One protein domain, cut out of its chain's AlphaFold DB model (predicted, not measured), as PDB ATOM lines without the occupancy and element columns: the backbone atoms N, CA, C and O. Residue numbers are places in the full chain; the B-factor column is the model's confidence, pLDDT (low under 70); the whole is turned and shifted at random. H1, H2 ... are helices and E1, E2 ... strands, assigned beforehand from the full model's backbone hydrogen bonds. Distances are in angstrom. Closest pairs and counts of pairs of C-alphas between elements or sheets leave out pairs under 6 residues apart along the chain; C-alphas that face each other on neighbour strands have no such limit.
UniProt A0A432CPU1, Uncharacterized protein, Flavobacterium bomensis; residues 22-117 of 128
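Overview. This is residues 22 to 117 of the 128 residues of an uncharacterized protein of Flavobacterium bomensis (UniProt A0A432CPU1). Two antiparallel sheets, E4 to E7 and E1 to E3, lie partly face to face as a loose sandwich, the E1 and E2 side of the smaller sheet meeting the E4 side of the larger one. Helix H1 sits off the end of E2, and beyond it residues 47 to 53 stick out; in the link from E6 to E7, residues 105 to 108 pass beside E3. The printed part has 96 residues, with named elements in the order E1, E2, H1, E3, E4, E5, E6, E7; fewer than half of the residues, 43, are in them, and the class is mostly strand. The sheets run E4 - E5 - E6 - E7, a meander in which each strand is the antiparallel neighbour of the one before, and E1 - E2 - E3. The whole is compact, with a radius of gyration of the C-alphas of 13.6 A and spans of 40 by 32 by 19 A.

Arrangement. The larger sheet holds E4, residues 73 to 78, E5, residues 84 to 89, E6, residues 96 to 101, and E7, residues 113 to 116. It is twisted, its C-alphas lying up to 4.2 A off its best plane. E4 and E5 form a hairpin at 163 degrees, with N 86 and O 77 at 2.8 A, within hydrogen-bond range. In the hairpin E5 and E6, N 87 and O 98 are at 2.9 A, and in the hairpin E6 and E7, N 97 and O 115 are at 2.8 A, both within that range. The other sheet holds E1, residues 22 to 26, E2, residues 34 to 39, and E3, residues 61 to 64. E1 and E2 form a hairpin, with N 23 and O 37 at 2.8 A; E2 and E3 are antiparallel, with N 38 and O 61 at 2.8 A. The best planes of the facing parts are 21 degrees apart. The closest C-alphas of E1 and E4 are those of Leu 24 and Pro 73, 6.5 A apart. E2 and E5 are near each other, with 6 pairs of C-alphas within 10 A. H1, residues 42 to 47, is on neither sheet; both of its O i to N i+4 pairs are within hydrogen-bond range.

Along the chain. E1 begins at C-alpha 22, (33.804, -19.591, 2.648). E2 spans 17.1 A, E6 16.5 A and E5 15.4 A. E7 ends at C-alpha 116, (35.230, -38.868, 13.165).

Size, cuts and confidence. The C-alphas farthest apart, those of Ala 51 and Ala 116, are 41.6 A apart. The printed part has no cut. The links H1 to E3 and E6 to E7 are long. No printed residue is under 70 in pLDDT.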
ATOM      1  N   VAL A  22      32.741 -18.760   2.085       94.31
ATOM      2  CA  VAL A  22      33.804 -19.591   2.648       94.31
ATOM      3  C   VAL A  22      34.356 -20.487   1.548       94.31
ATOM      4  O   VAL A  22      33.598 -21.145   0.835       94.31
ATOM      5  N   LYS A  23      35.676 -20.497   1.389       95.19
ATOM      6  CA  LYS A  23      36.393 -21.299   0.398       95.19
ATOM      7  C   LYS A  23      37.503 -22.089   1.074       95.19
ATOM      8  O   LYS A  23      38.012 -21.672   2.104       95.19
ATOM      9  N   LEU A  24      37.873 -23.214   0.481       95.12
ATOM     10  CA  LEU A  24      38.909 -24.111   0.978       95.12
ATOM     11  C   LEU A  24      40.156 -24.032   0.104       95.12
ATOM     12  O   LEU A  24      40.057 -23.769  -1.098       95.12
ATOM     13  N   PHE A  25      41.301 -24.312   0.705       93.81
ATOM     14  CA  PHE A  25      42.548 -24.601   0.013       93.81
ATOM     15  C   PHE A  25      43.224 -25.777   0.711       93.81
ATOM     16  O   PHE A  25      43.112 -25.923   1.926       93.81
ATOM     17  N   ALA A  26      43.885 -26.633  -0.059       92.12
ATOM     18  CA  ALA A  26      44.626 -27.766   0.470       92.12
ATOM     19  C   ALA A  26      45.557 -28.341  -0.591       92.12
ATOM     20  O   ALA A  26      45.268 -28.256  -1.790       92.12
ATOM     21  N   SER A  27      46.613 -29.014  -0.146       89.19
ATOM     22  CA  SER A  27      47.311 -29.980  -0.989       89.19
ATOM     23  C   SER A  27      46.522 -31.290  -1.026       89.19
ATOM     24  O   SER A  27      46.246 -31.893   0.011       89.19
ATOM     25  N   ALA A  28      46.174 -31.765  -2.227       80.44
ATOM     26  CA  ALA A  28      45.373 -32.980  -2.412       80.44
ATOM     27  C   ALA A  28      46.014 -34.244  -1.801       80.44
ATOM     28  O   ALA A  28      45.301 -35.186  -1.467       80.44
ATOM     29  N   ALA A  29      47.343 -34.256  -1.659       85.06
ATOM     30  CA  ALA A  29      48.116 -35.376  -1.125       85.06
ATOM     31  C   ALA A  29      48.518 -35.203   0.353       85.06
ATOM     32  O   ALA A  29      49.160 -36.089   0.911       85.06
ATOM     33  N   SER A  30      48.184 -34.073   0.985       90.38
ATOM     34  CA  SER A  30      48.591 -33.771   2.359       90.38
ATOM     35  C   SER A  30      47.438 -33.946   3.336       90.38
ATOM     36  O   SER A  30      46.330 -33.495   3.074       90.38
ATOM     37  N   ALA A  31      47.717 -34.546   4.493       92.94
ATOM     38  CA  ALA A  31      46.786 -34.628   5.620       92.94
ATOM     39  C   ALA A  31      47.006 -33.511   6.661       92.94
ATOM     40  O   ALA A  31      46.399 -33.541   7.733       92.94
ATOM     41  N   THR A  32      47.884 -32.543   6.377       94.00
ATOM     42  CA  THR A  32      48.306 -31.508   7.341       94.00
ATOM     43  C   THR A  32      48.485 -30.116   6.727       94.00
ATOM     44  O   THR A  32      48.926 -29.213   7.427       94.00
ATOM     45  N   ASP A  33      48.204 -29.937   5.431       91.81
ATOM     46  CA  ASP A  33      48.374 -28.663   4.720       91.81
ATOM     47  C   ASP A  33      47.067 -28.260   4.036       91.81
ATOM     48  O   ASP A  33      46.873 -28.426   2.826       91.81
ATOM     49  N   GLY A  34      46.151 -27.779   4.871       96.56
ATOM     50  CA  GLY A  34      44.843 -27.304   4.471       96.56
ATOM     51  C   GLY A  34      44.440 -26.048   5.228       96.56
ATOM     52  O   GLY A  34      45.025 -25.652   6.238       96.56
ATOM     53  N   GLY A  35      43.397 -25.407   4.725       97.00
ATOM     54  CA  GLY A  35      42.804 -24.266   5.386       97.00
ATOM     55  C   GLY A  35      41.543 -23.780   4.698       97.00
ATOM     56  O   GLY A  35      41.088 -24.312   3.678       97.00
ATOM     57  N   LEU A  36      40.971 -22.731   5.273       97.25
ATOM     58  CA  LEU A  36      39.816 -22.047   4.716       97.25
ATOM     59  C   LEU A  36      40.010 -20.536   4.707       97.25
ATOM     60  O   LEU A  36      40.728 -19.966   5.529       97.25
ATOM     61  N   ILE A  37      39.350 -19.894   3.754       97.00
ATOM     62  CA  ILE A  37      39.294 -18.452   3.556       97.00
ATOM     63  C   ILE A  37      37.836 -18.027   3.669       97.00
ATOM     64  O   ILE A  37      36.957 -18.615   3.045       97.00
ATOM     65  N   ILE A  38      37.592 -16.963   4.419       97.00
ATOM     66  CA  ILE A  38      36.299 -16.313   4.562       97.00
ATOM     67  C   ILE A  38      36.420 -14.908   3.991       97.00
ATOM     68  O   ILE A  38      37.300 -14.138   4.384       97.00
ATOM     69  N   ILE A  39      35.508 -14.563   3.087       94.75
ATOM     70  CA  ILE A  39      35.400 -13.222   2.517       94.75
ATOM     71  C   ILE A  39      34.046 -12.658   2.927       94.75
ATOM     72  O   ILE A  39      32.986 -13.112   2.485       94.75
ATOM     73  N   LYS A  40      34.090 -11.656   3.807       92.38
ATOM     74  CA  LYS A  40      32.915 -10.870   4.193       92.38
ATOM     75  C   LYS A  40      32.571  -9.909   3.060       92.38
ATOM     76  O   LYS A  40      33.470  -9.397   2.403       92.38
ATOM     77  N   ASN A  41      31.284  -9.639   2.858       90.31
ATOM     78  CA  ASN A  41      30.823  -8.693   1.838       90.31
ATOM     79  C   ASN A  41      31.386  -8.980   0.439       90.31
ATOM     80  O   ASN A  41      31.818  -8.064  -0.262       90.31
ATOM     81  N   PHE A  42      31.391 -10.262   0.049       90.31
ATOM     82  CA  PHE A  42      32.068 -10.730  -1.160       90.31
ATOM     83  C   PHE A  42      31.692  -9.926  -2.404       90.31
ATOM     84  O   PHE A  42      32.589  -9.537  -3.135       90.31
ATOM     85  N   SER A  43      30.412  -9.617  -2.624       89.19
ATOM     86  CA  SER A  43      29.984  -8.849  -3.801       89.19
ATOM     87  C   SER A  43      30.671  -7.483  -3.893       89.19
ATOM     88  O   SER A  43      31.110  -7.090  -4.969       89.19
ATOM     89  N   THR A  44      30.814  -6.783  -2.764       91.19
ATOM     90  CA  THR A  44      31.502  -5.487  -2.698       91.19
ATOM     91  C   THR A  44      33.003  -5.653  -2.911       91.19
ATOM     92  O   THR A  44      33.579  -4.952  -3.737       91.19
ATOM     93  N   VAL A  45      33.625  -6.611  -2.216       91.75
ATOM     94  CA  VAL A  45      35.065  -6.902  -2.347       91.75
ATOM     95  C   VAL A  45      35.419  -7.298  -3.780       91.75
ATOM     96  O   VAL A  45      36.416  -6.829  -4.328       91.75
ATOM     97  N   PHE A  46      34.597  -8.142  -4.398       90.06
ATOM     98  CA  PHE A  46      34.755  -8.597  -5.770       90.06
ATOM     99  C   PHE A  46      34.617  -7.434  -6.755       90.06
ATOM    100  O   PHE A  46      35.492  -7.256  -7.591       90.06
ATOM    101  N   ALA A  47      33.588  -6.590  -6.607       91.19
ATOM    102  CA  ALA A  47      33.391  -5.417  -7.460       91.19
ATOM    103  C   ALA A  47      34.518  -4.373  -7.337       91.19
ATOM    104  O   ALA A  47      34.798  -3.668  -8.302       91.19
ATOM    105  N   SER A  48      35.172  -4.275  -6.172       92.06
ATOM    106  CA  SER A  48      36.339  -3.404  -5.973       92.06
ATOM    107  C   SER A  48      37.672  -4.047  -6.372       92.06
ATOM    108  O   SER A  48      38.703  -3.378  -6.351       92.06
ATOM    109  N   THR A  49      37.687  -5.346  -6.673       92.25
ATOM    110  CA  THR A  49      38.898  -6.044  -7.115       92.25
ATOM    111  C   THR A  49      39.100  -5.771  -8.602       92.25
ATOM    112  O   THR A  49      38.163  -5.882  -9.390       92.25
ATOM    113  N   ALA A  50      40.323  -5.407  -8.998       95.25
ATOM    114  CA  ALA A  50      40.650  -5.171 -10.401       95.25
ATOM    115  C   ALA A  50      40.306  -6.396 -11.268       95.25
ATOM    116  O   ALA A  50      40.446  -7.539 -10.824       95.25
ATOM    117  N   ALA A  51      39.883  -6.168 -12.512       92.44
ATOM    118  CA  ALA A  51      39.631  -7.251 -13.459       92.44
ATOM    119  C   ALA A  51      40.896  -8.108 -13.640       92.44
ATOM    120  O   ALA A  51      41.993  -7.570 -13.770       92.44
ATOM    121  N   ALA A  52      40.735  -9.437 -13.608       91.38
ATOM    122  CA  ALA A  52      41.832 -10.414 -13.571       91.38
ATOM    123  C   ALA A  52      42.804 -10.272 -12.373       91.38
ATOM    124  O   ALA A  52      43.860 -10.902 -12.350       91.38
ATOM    125  N   GLY A  53      42.448  -9.469 -11.367       92.50
ATOM    126  CA  GLY A  53      43.187  -9.327 -10.122       92.50
ATOM    127  C   GLY A  53      42.828 -10.392  -9.085       92.50
ATOM    128  O   GLY A  53      41.879 -11.164  -9.227       92.50
ATOM    129  N   THR A  54      43.585 -10.390  -7.989       93.00
ATOM    130  CA  THR A  54      43.373 -11.276  -6.837       93.00
ATOM    131  C   THR A  54      42.752 -10.491  -5.689       93.00
ATOM    132  O   THR A  54      43.181  -9.376  -5.392       93.00
ATOM    133  N   ILE A  55      41.775 -11.082  -4.992       93.38
ATOM    134  CA  ILE A  55      41.232 -10.491  -3.761       93.38
ATOM    135  C   ILE A  55      42.361 -10.371  -2.733       93.38
ATOM    136  O   ILE A  55      42.942 -11.379  -2.325       93.38
ATOM    137  N   ALA A  56      42.647  -9.143  -2.301       94.38
ATOM    138  CA  ALA A  56      43.711  -8.852  -1.346       94.38
ATOM    139  C   ALA A  56      43.565  -9.664  -0.049       94.38
ATOM    140  O   ALA A  56      42.458  -9.882   0.443       94.38
ATOM    141  N   VAL A  57      44.694 -10.068   0.542       92.94
ATOM    142  CA  VAL A  57      44.722 -10.837   1.802       92.94
ATOM    143  C   VAL A  57      44.071 -10.070   2.954       92.94
ATOM    144  O   VAL A  57      43.461 -10.676   3.823       92.94
ATOM    145  N   THR A  58      44.115  -8.738   2.931       94.62
ATOM    146  CA  THR A  58      43.436  -7.874   3.912       94.62
ATOM    147  C   THR A  58      41.910  -8.011   3.890       94.62
ATOM    148  O   THR A  58      41.260  -7.744   4.897       94.62
ATOM    149  N   ASN A  59      41.335  -8.475   2.776       94.75
ATOM    150  CA  ASN A  59      39.909  -8.779   2.639       94.75
ATOM    151  C   ASN A  59      39.578 -10.246   2.970       94.75
ATOM    152  O   ASN A  59      38.441 -10.682   2.776       94.75
ATOM    153  N   GLN A  60      40.560 -11.017   3.437       95.75
ATOM    154  CA  GLN A  60      40.431 -12.434   3.743       95.75
ATOM    155  C   GLN A  60      40.632 -12.678   5.237       95.75
ATOM    156  O   GLN A  60      41.593 -12.207   5.841       95.75
ATOM    157  N   VAL A  61      39.755 -13.489   5.820       97.06
ATOM    158  CA  VAL A  61      39.982 -14.116   7.124       97.06
ATOM    159  C   VAL A  61      40.326 -15.580   6.888       97.06
ATOM    160  O   VAL A  61      39.631 -16.247   6.127       97.06
ATOM    161  N   ARG A  62      41.401 -16.083   7.497       97.56
ATOM    162  CA  ARG A  62      41.918 -17.432   7.228       97.56
ATOM    163  C   ARG A  62      41.999 -18.275   8.492       97.56
ATOM    164  O   ARG A  62      42.520 -17.797   9.494       97.56
ATOM    165  N   ILE A  63      41.558 -19.528   8.415       98.38
ATOM    166  CA  ILE A  63      41.842 -20.547   9.438       98.38
ATOM    167  C   ILE A  63      42.789 -21.570   8.816       98.38
ATOM    168  O   ILE A  63      42.481 -22.112   7.752       98.38
ATOM    169  N   TYR A  64      43.949 -21.763   9.438       97.31
ATOM    170  CA  TYR A  64      45.020 -22.644   8.966       97.31
ATOM    171  C   TYR A  64      46.033 -22.890  10.085       97.31
ATOM    172  O   TYR A  64      46.138 -22.080  11.001       97.31
ATOM    173  N   GLY A  65      46.829 -23.948   9.963       96.88
ATOM    174  CA  GLY A  65      47.835 -24.318  10.959       96.88
ATOM    175  C   GLY A  65      47.498 -25.633  11.650       96.88
ATOM    176  O   GLY A  65      46.487 -26.273  11.354       96.88
ATOM    177  N   SER A  66      48.378 -26.073  12.542       95.75
ATOM    178  CA  SER A  66      48.296 -27.409  13.130       95.75
ATOM    179  C   SER A  66      47.096 -27.587  14.057       95.75
ATOM    180  O   SER A  66      46.495 -28.659  14.059       95.75
ATOM    181  N   ASN A  67      46.721 -26.557  14.825       97.75
ATOM    182  CA  ASN A  67      45.569 -26.638  15.726       97.75
ATOM    183  C   ASN A  67      44.246 -26.633  14.961       97.75
ATOM    184  O   ASN A  67      43.253 -27.149  15.467       97.75
ATOM    185  N   SER A  68      44.229 -26.099  13.738       98.00
ATOM    186  CA  SER A  68      43.030 -26.078  12.907       98.00
ATOM    187  C   SER A  68      42.508 -27.458  12.540       98.00
ATOM    188  O   SER A  68      41.318 -27.581  12.283       98.00
ATOM    189  N   LEU A  69      43.354 -28.493  12.534       98.19
ATOM    190  CA  LEU A  69      43.035 -29.839  12.035       98.19
ATOM    191  C   LEU A  69      42.644 -29.884  10.544       98.19
ATOM    192  O   LEU A  69      42.202 -30.924  10.056       98.19
ATOM    193  N   LEU A  70      42.824 -28.781   9.809       97.88
ATOM    194  CA  LEU A  70      42.604 -28.722   8.368       97.88
ATOM    195  C   LEU A  70      43.839 -29.277   7.662       97.88
ATOM    196  O   LEU A  70      44.910 -28.674   7.664       97.88
ATOM    197  N   GLY A  71      43.675 -30.446   7.058       96.88
ATOM    198  CA  GLY A  71      44.715 -31.136   6.313       96.88
ATOM    199  C   GLY A  71      44.371 -31.244   4.841       96.88
ATOM    200  O   GLY A  71      45.092 -30.747   3.982       96.88
ATOM    201  N   ASN A  72      43.227 -31.861   4.572       96.06
ATOM    202  CA  ASN A  72      42.636 -32.021   3.259       96.06
ATOM    203  C   ASN A  72      41.132 -31.711   3.307       96.06
ATOM    204  O   ASN A  72      40.298 -32.603   3.106       96.06
ATOM    205  N   PRO A  73      40.742 -30.456   3.585       97.12
ATOM    206  CA  PRO A  73      39.346 -30.075   3.515       97.12
ATOM    207  C   PRO A  73      38.851 -30.157   2.066       97.12
ATOM    208  O   PRO A  73      39.441 -29.573   1.155       97.12
ATOM    209  N   VAL A  74      37.736 -30.856   1.852       96.44
ATOM    210  CA  VAL A  74      37.167 -31.108   0.513       96.44
ATOM    211  C   VAL A  74      35.808 -30.453   0.290       96.44
ATOM    212  O   VAL A  74      35.455 -30.151  -0.849       96.44
ATOM    213  N   ALA A  75      35.055 -30.176   1.354       97.50
ATOM    214  CA  ALA A  75      33.794 -29.448   1.265       97.50
ATOM    215  C   ALA A  75      33.569 -28.567   2.495       97.50
ATOM    216  O   ALA A  75      34.036 -28.874   3.590       97.50
ATOM    217  N   VAL A  76      32.843 -27.464   2.307       97.81
ATOM    218  CA  VAL A  76      32.505 -26.520   3.374       97.81
ATOM    219  C   VAL A  76      31.070 -26.042   3.225       97.81
ATOM    220  O   VAL A  76      30.603 -25.802   2.113       97.81
ATOM    221  N   ALA A  77      30.387 -25.871   4.350       96.44
ATOM    222  CA  ALA A  77      29.088 -25.232   4.417       96.44
ATOM    223  C   ALA A  77      29.093 -24.195   5.538       96.44
ATOM    224  O   ALA A  77      29.510 -24.471   6.661       96.44
ATOM    225  N   TYR A  78      28.621 -22.992   5.225       95.25
ATOM    226  CA  TYR A  78      28.426 -21.947   6.215       95.25
ATOM    227  C   TYR A  78      26.956 -21.844   6.592       95.25
ATOM    228  O   TYR A  78      26.077 -21.727   5.739       95.25
ATOM    229  N   ASP A  79      26.711 -21.840   7.891       93.94
ATOM    230  CA  ASP A  79      25.415 -21.598   8.472       93.94
ATOM    231  C   ASP A  79      25.290 -20.117   8.873       93.94
ATOM    232  O   ASP A  79      25.854 -19.664   9.868       93.94
ATOM    233  N   SER A  80      24.474 -19.360   8.136       90.31
ATOM    234  CA  SER A  80      24.264 -17.930   8.385       90.31
ATOM    235  C   SER A  80      23.437 -17.594   9.630       90.31
ATOM    236  O   SER A  80      23.453 -16.431  10.037       90.31
ATOM    237  N   VAL A  81      22.748 -18.553  10.253       90.94
ATOM    238  CA  VAL A  81      21.926 -18.321  11.454       90.94
ATOM    239  C   VAL A  81      22.747 -18.594  12.708       90.94
ATOM    240  O   VAL A  81      22.887 -17.701  13.536       90.94
ATOM    241  N   THR A  82      23.343 -19.786  12.824       92.94
ATOM    242  CA  THR A  82      24.179 -20.144  13.991       92.94
ATOM    243  C   THR A  82      25.594 -19.586  13.894       92.94
ATOM    244  O   THR A  82      26.315 -19.570  14.884       92.94
ATOM    245  N   LYS A  83      25.984 -19.100  12.708       93.50
ATOM    246  CA  LYS A  83      27.331 -18.611  12.389       93.50
ATOM    247  C   LYS A  83      28.404 -19.704  12.437       93.50
ATOM    248  O   LYS A  83      29.588 -19.378  12.468       93.50
ATOM    249  N   ASN A  84      28.013 -20.974  12.374       96.19
ATOM    250  CA  ASN A  84      28.951 -22.087  12.307       96.19
ATOM    251  C   ASN A  84      29.443 -22.345  10.879       96.19
ATOM    252  O   ASN A  84      28.717 -22.173   9.897       96.19
ATOM    253  N   ILE A  85      30.685 -22.798  10.774       98.19
ATOM    254  CA  ILE A  85      31.305 -23.294   9.548       98.19
ATOM    255  C   ILE A  85      31.525 -24.790   9.729       98.19
ATOM    256  O   ILE A  85      32.207 -25.207  10.661       98.19
ATOM    257  N   TYR A  86      30.965 -25.586   8.827       98.31
ATOM    258  CA  TYR A  86      31.118 -27.032   8.803       98.31
ATOM    259  C   TYR A  86      32.055 -27.422   7.670       98.31
ATOM    260  O   TYR A  86      31.852 -26.989   6.537       98.31
ATOM    261  N   VAL A  87      33.058 -28.243   7.960       98.50
ATOM    262  CA  VAL A  87      34.060 -28.684   6.988       98.50
ATOM    263  C   VAL A  87      34.093 -30.206   6.947       98.50
ATOM    264  O   VAL A  87      34.194 -30.855   7.986       98.50
ATOM    265  N   ALA A  88      34.017 -30.763   5.742       98.19
ATOM    266  CA  ALA A  88      34.402 -32.141   5.475       98.19
ATOM    267  C   ALA A  88      35.921 -32.184   5.294       98.19
ATOM    268  O   ALA A  88      36.442 -31.698   4.287       98.19
ATOM    269  N   GLU A  89      36.615 -32.738   6.278       97.81
ATOM    270  CA  GLU A  89      38.054 -32.981   6.268       97.81
ATOM    271  C   GLU A  89      38.295 -34.440   5.887       97.81
ATOM    272  O   GLU A  89      37.828 -35.343   6.574       97.81
ATOM    273  N   ARG A  90      38.982 -34.685   4.770       96.00
ATOM    274  CA  ARG A  90      39.047 -36.025   4.180       96.00
ATOM    275  C   ARG A  90      40.174 -36.895   4.727       96.00
ATOM    276  O   ARG A  90      39.993 -38.108   4.804       96.00
ATOM    277  N   LEU A  91      41.344 -36.323   5.017       94.88
ATOM    278  CA  LEU A  91      42.565 -37.102   5.276       94.88
ATOM    279  C   LEU A  91      43.068 -36.965   6.708       94.88
ATOM    280  O   LEU A  91      43.568 -37.942   7.268       94.88
ATOM    281  N   ASN A  92      42.942 -35.782   7.313       96.19
ATOM    282  CA  ASN A  92      43.376 -35.580   8.689       96.19
ATOM    283  C   ASN A  92      42.607 -36.530   9.623       96.19
ATOM    284  O   ASN A  92      41.385 -36.647   9.531       96.19
ATOM    285  N   ALA A  93      43.342 -37.254  10.473       95.88
ATOM    286  CA  ALA A  93      42.821 -38.297  11.361       95.88
ATOM    287  C   ALA A  93      41.926 -39.364  10.680       95.88
ATOM    288  O   ALA A  93      41.069 -39.960  11.328       95.88
ATOM    289  N   GLY A  94      42.116 -39.624   9.379       95.44
ATOM    290  CA  GLY A  94      41.350 -40.632   8.630       95.44
ATOM    291  C   GLY A  94      39.965 -40.180   8.144       95.44
ATOM    292  O   GLY A  94      39.225 -40.998   7.596       95.44
ATOM    293  N   GLY A  95      39.625 -38.899   8.307       96.69
ATOM    294  CA  GLY A  95      38.362 -38.312   7.856       96.69
ATOM    295  C   GLY A  95      37.476 -37.849   9.013       96.69
ATOM    296  O   GLY A  95      37.206 -38.598   9.955       96.69
ATOM    297  N   GLN A  96      37.035 -36.592   8.965       98.31
ATOM    298  CA  GLN A  96      36.325 -35.928  10.057       98.31
ATOM    299  C   GLN A  96      35.351 -34.865   9.544       98.31
ATOM    300  O   GLN A  96      35.590 -34.200   8.536       98.31
ATOM    301  N   VAL A  97      34.287 -34.619  10.304       98.56
ATOM    302  CA  VAL A  97      33.511 -33.381  10.196       98.56
ATOM    303  C   VAL A  97      33.953 -32.421  11.286       98.56
ATOM    304  O   VAL A  97      33.779 -32.688  12.478       98.56
ATOM    305  N   LEU A  98      34.493 -31.284  10.860       98.69
ATOM    306  CA  LEU A  98      34.951 -30.210  11.731       98.69
ATOM    307  C   LEU A  98      33.901 -29.101  11.772       98.69
ATOM    308  O   LEU A  98      33.266 -28.788  10.765       98.69
ATOM    309  N   THR A  99      33.704 -28.509  12.944       98.62
ATOM    310  CA  THR A  99      32.833 -27.345  13.140       98.62
ATOM    311  C   THR A  99      33.651 -26.209  13.725       98.62
ATOM    312  O   THR A  99      34.341 -26.409  14.718       98.62
ATOM    313  N   TYR A 100      33.539 -25.011  13.161       98.62
ATOM    314  CA  TYR A 100      34.153 -23.793  13.688       98.62
ATOM    315  C   TYR A 100      33.081 -22.750  13.959       98.62
ATOM    316  O   TYR A 100      32.144 -22.598  13.172       98.62
ATOM    317  N   SER A 101      33.262 -21.978  15.023       97.31
ATOM    318  CA  SER A 101      32.583 -20.690  15.157       97.31
ATOM    319  C   SER A 101      33.125 -19.706  14.123       97.31
ATOM    320  O   SER A 101      34.272 -19.818  13.681       97.31
ATOM    321  N   PHE A 102      32.328 -18.705  13.752       95.38
ATOM    322  CA  PHE A 102      32.797 -17.650  12.859       95.38
ATOM    323  C   PHE A 102      34.003 -16.904  13.471       95.38
ATOM    324  O   PHE A 102      33.870 -16.339  14.559       95.38
ATOM    325  N   PRO A 103      35.170 -16.873  12.804       95.31
ATOM    326  CA  PRO A 103      36.375 -16.279  13.368       95.31
ATOM    327  C   PRO A 103      36.329 -14.745  13.348       95.31
ATOM    328  O   PRO A 103      35.771 -14.124  12.439       95.31
ATOM    329  N   VAL A 104      36.979 -14.122  14.333       91.75
ATOM    330  CA  VAL A 104      37.121 -12.654  14.431       91.75
ATOM    331  C   VAL A 104      38.347 -12.110  13.685       91.75
ATOM    332  O   VAL A 104      38.435 -10.910  13.437       91.75
ATOM    333  N   GLY A 105      39.267 -12.987  13.281       95.62
ATOM    334  CA  GLY A 105      40.497 -12.667  12.557       95.62
ATOM    335  C   GLY A 105      41.126 -13.928  11.971       95.62
ATOM    336  O   GLY A 105      40.546 -15.005  12.082       95.62
ATOM    337  N   SER A 106      42.280 -13.799  11.316       98.12
ATOM    338  CA  SER A 106      43.022 -14.953  10.788       98.12
ATOM    339  C   SER A 106      43.855 -15.621  11.882       98.12
ATOM    340  O   SER A 106      44.381 -14.923  12.745       98.12
ATOM    341  N   GLY A 107      44.013 -16.945  11.834       97.81
ATOM    342  CA  GLY A 107      44.830 -17.661  12.812       97.81
ATOM    343  C   GLY A 107      44.665 -19.178  12.808       97.81
ATOM    344  O   GLY A 107      43.864 -19.742  12.061       97.81
ATOM    345  N   ASP A 108      45.436 -19.812  13.688       98.00
ATOM    346  CA  ASP A 108      45.414 -21.252  13.936       98.00
ATOM    347  C   ASP A 108      44.382 -21.595  15.014       98.00
ATOM    348  O   ASP A 108      44.693 -21.735  16.197       98.00
ATOM    349  N   PHE A 109      43.115 -21.632  14.601       97.75
ATOM    350  CA  PHE A 109      41.987 -21.875  15.497       97.75
ATOM    351  C   PHE A 109      41.554 -23.331  15.458       97.75
ATOM    352  O   PHE A 109      41.202 -23.833  14.393       97.75
ATOM    353  N   ALA A 110      41.474 -23.963  16.628       98.06
ATOM    354  CA  ALA A 110      40.878 -25.284  16.766       98.06
ATOM    355  C   ALA A 110      39.368 -25.275  16.451       98.06
ATOM    356  O   ALA A 110      38.682 -24.282  16.727       98.06
ATOM    357  N   PRO A 111      38.824 -26.372  15.894       98.38
ATOM    358  CA  PRO A 111      37.385 -26.524  15.739       98.38
ATOM    359  C   PRO A 111      36.704 -26.623  17.109       98.38
ATOM    360  O   PRO A 111      37.237 -27.211  18.048       98.38
ATOM    361  N   VAL A 112      35.484 -26.098  17.212       98.44
ATOM    362  CA  VAL A 112      34.643 -26.249  18.412       98.44
ATOM    363  C   VAL A 112      34.107 -27.670  18.567       98.44
ATOM    364  O   VAL A 112      33.719 -28.069  19.660       98.44
ATOM    365  N   ASN A 113      34.071 -28.435  17.475       98.50
ATOM    366  CA  ASN A 113      33.753 -29.853  17.490       98.50
ATOM    367  C   ASN A 113      34.458 -30.565  16.333       98.50
ATOM    368  O   ASN A 113      34.442 -30.074  15.202       98.50
ATOM    369  N   ALA A 114      35.002 -31.746  16.608       98.25
ATOM    370  CA  ALA A 114      35.539 -32.662  15.613       98.25
ATOM    371  C   ALA A 114      34.868 -34.025  15.806       98.25
ATOM    372  O   ALA A 114      34.927 -34.607  16.888       98.25
ATOM    373  N   ARG A 115      34.197 -34.521  14.767       98.00
ATOM    374  CA  ARG A 115      33.559 -35.842  14.770       98.00
ATOM    375  C   ARG A 115      34.226 -36.711  13.718       98.00
ATOM    376  O   ARG A 115      34.240 -36.320  12.553       98.00
ATOM    377  N   ALA A 116      34.720 -37.882  14.111       98.19
ATOM    378  CA  ALA A 116      35.230 -38.868  13.165       98.19
ATOM    379  C   ALA A 116      34.143 -39.248  12.147       98.19
ATOM    380  O   ALA A 116      33.004 -39.531  12.519       98.19
ATOM    381  N   GLU A 117      34.499 -39.223  10.868       97.69
ATOM    382  CA  GLU A 117      33.609 -39.532   9.751       97.69
ATOM    383  C   GLU A 117      34.468 -40.008   8.572       97.69
ATOM    384  O   GLU A 117      34.863 -39.235   7.695       97.69
TER     385      GLU A 117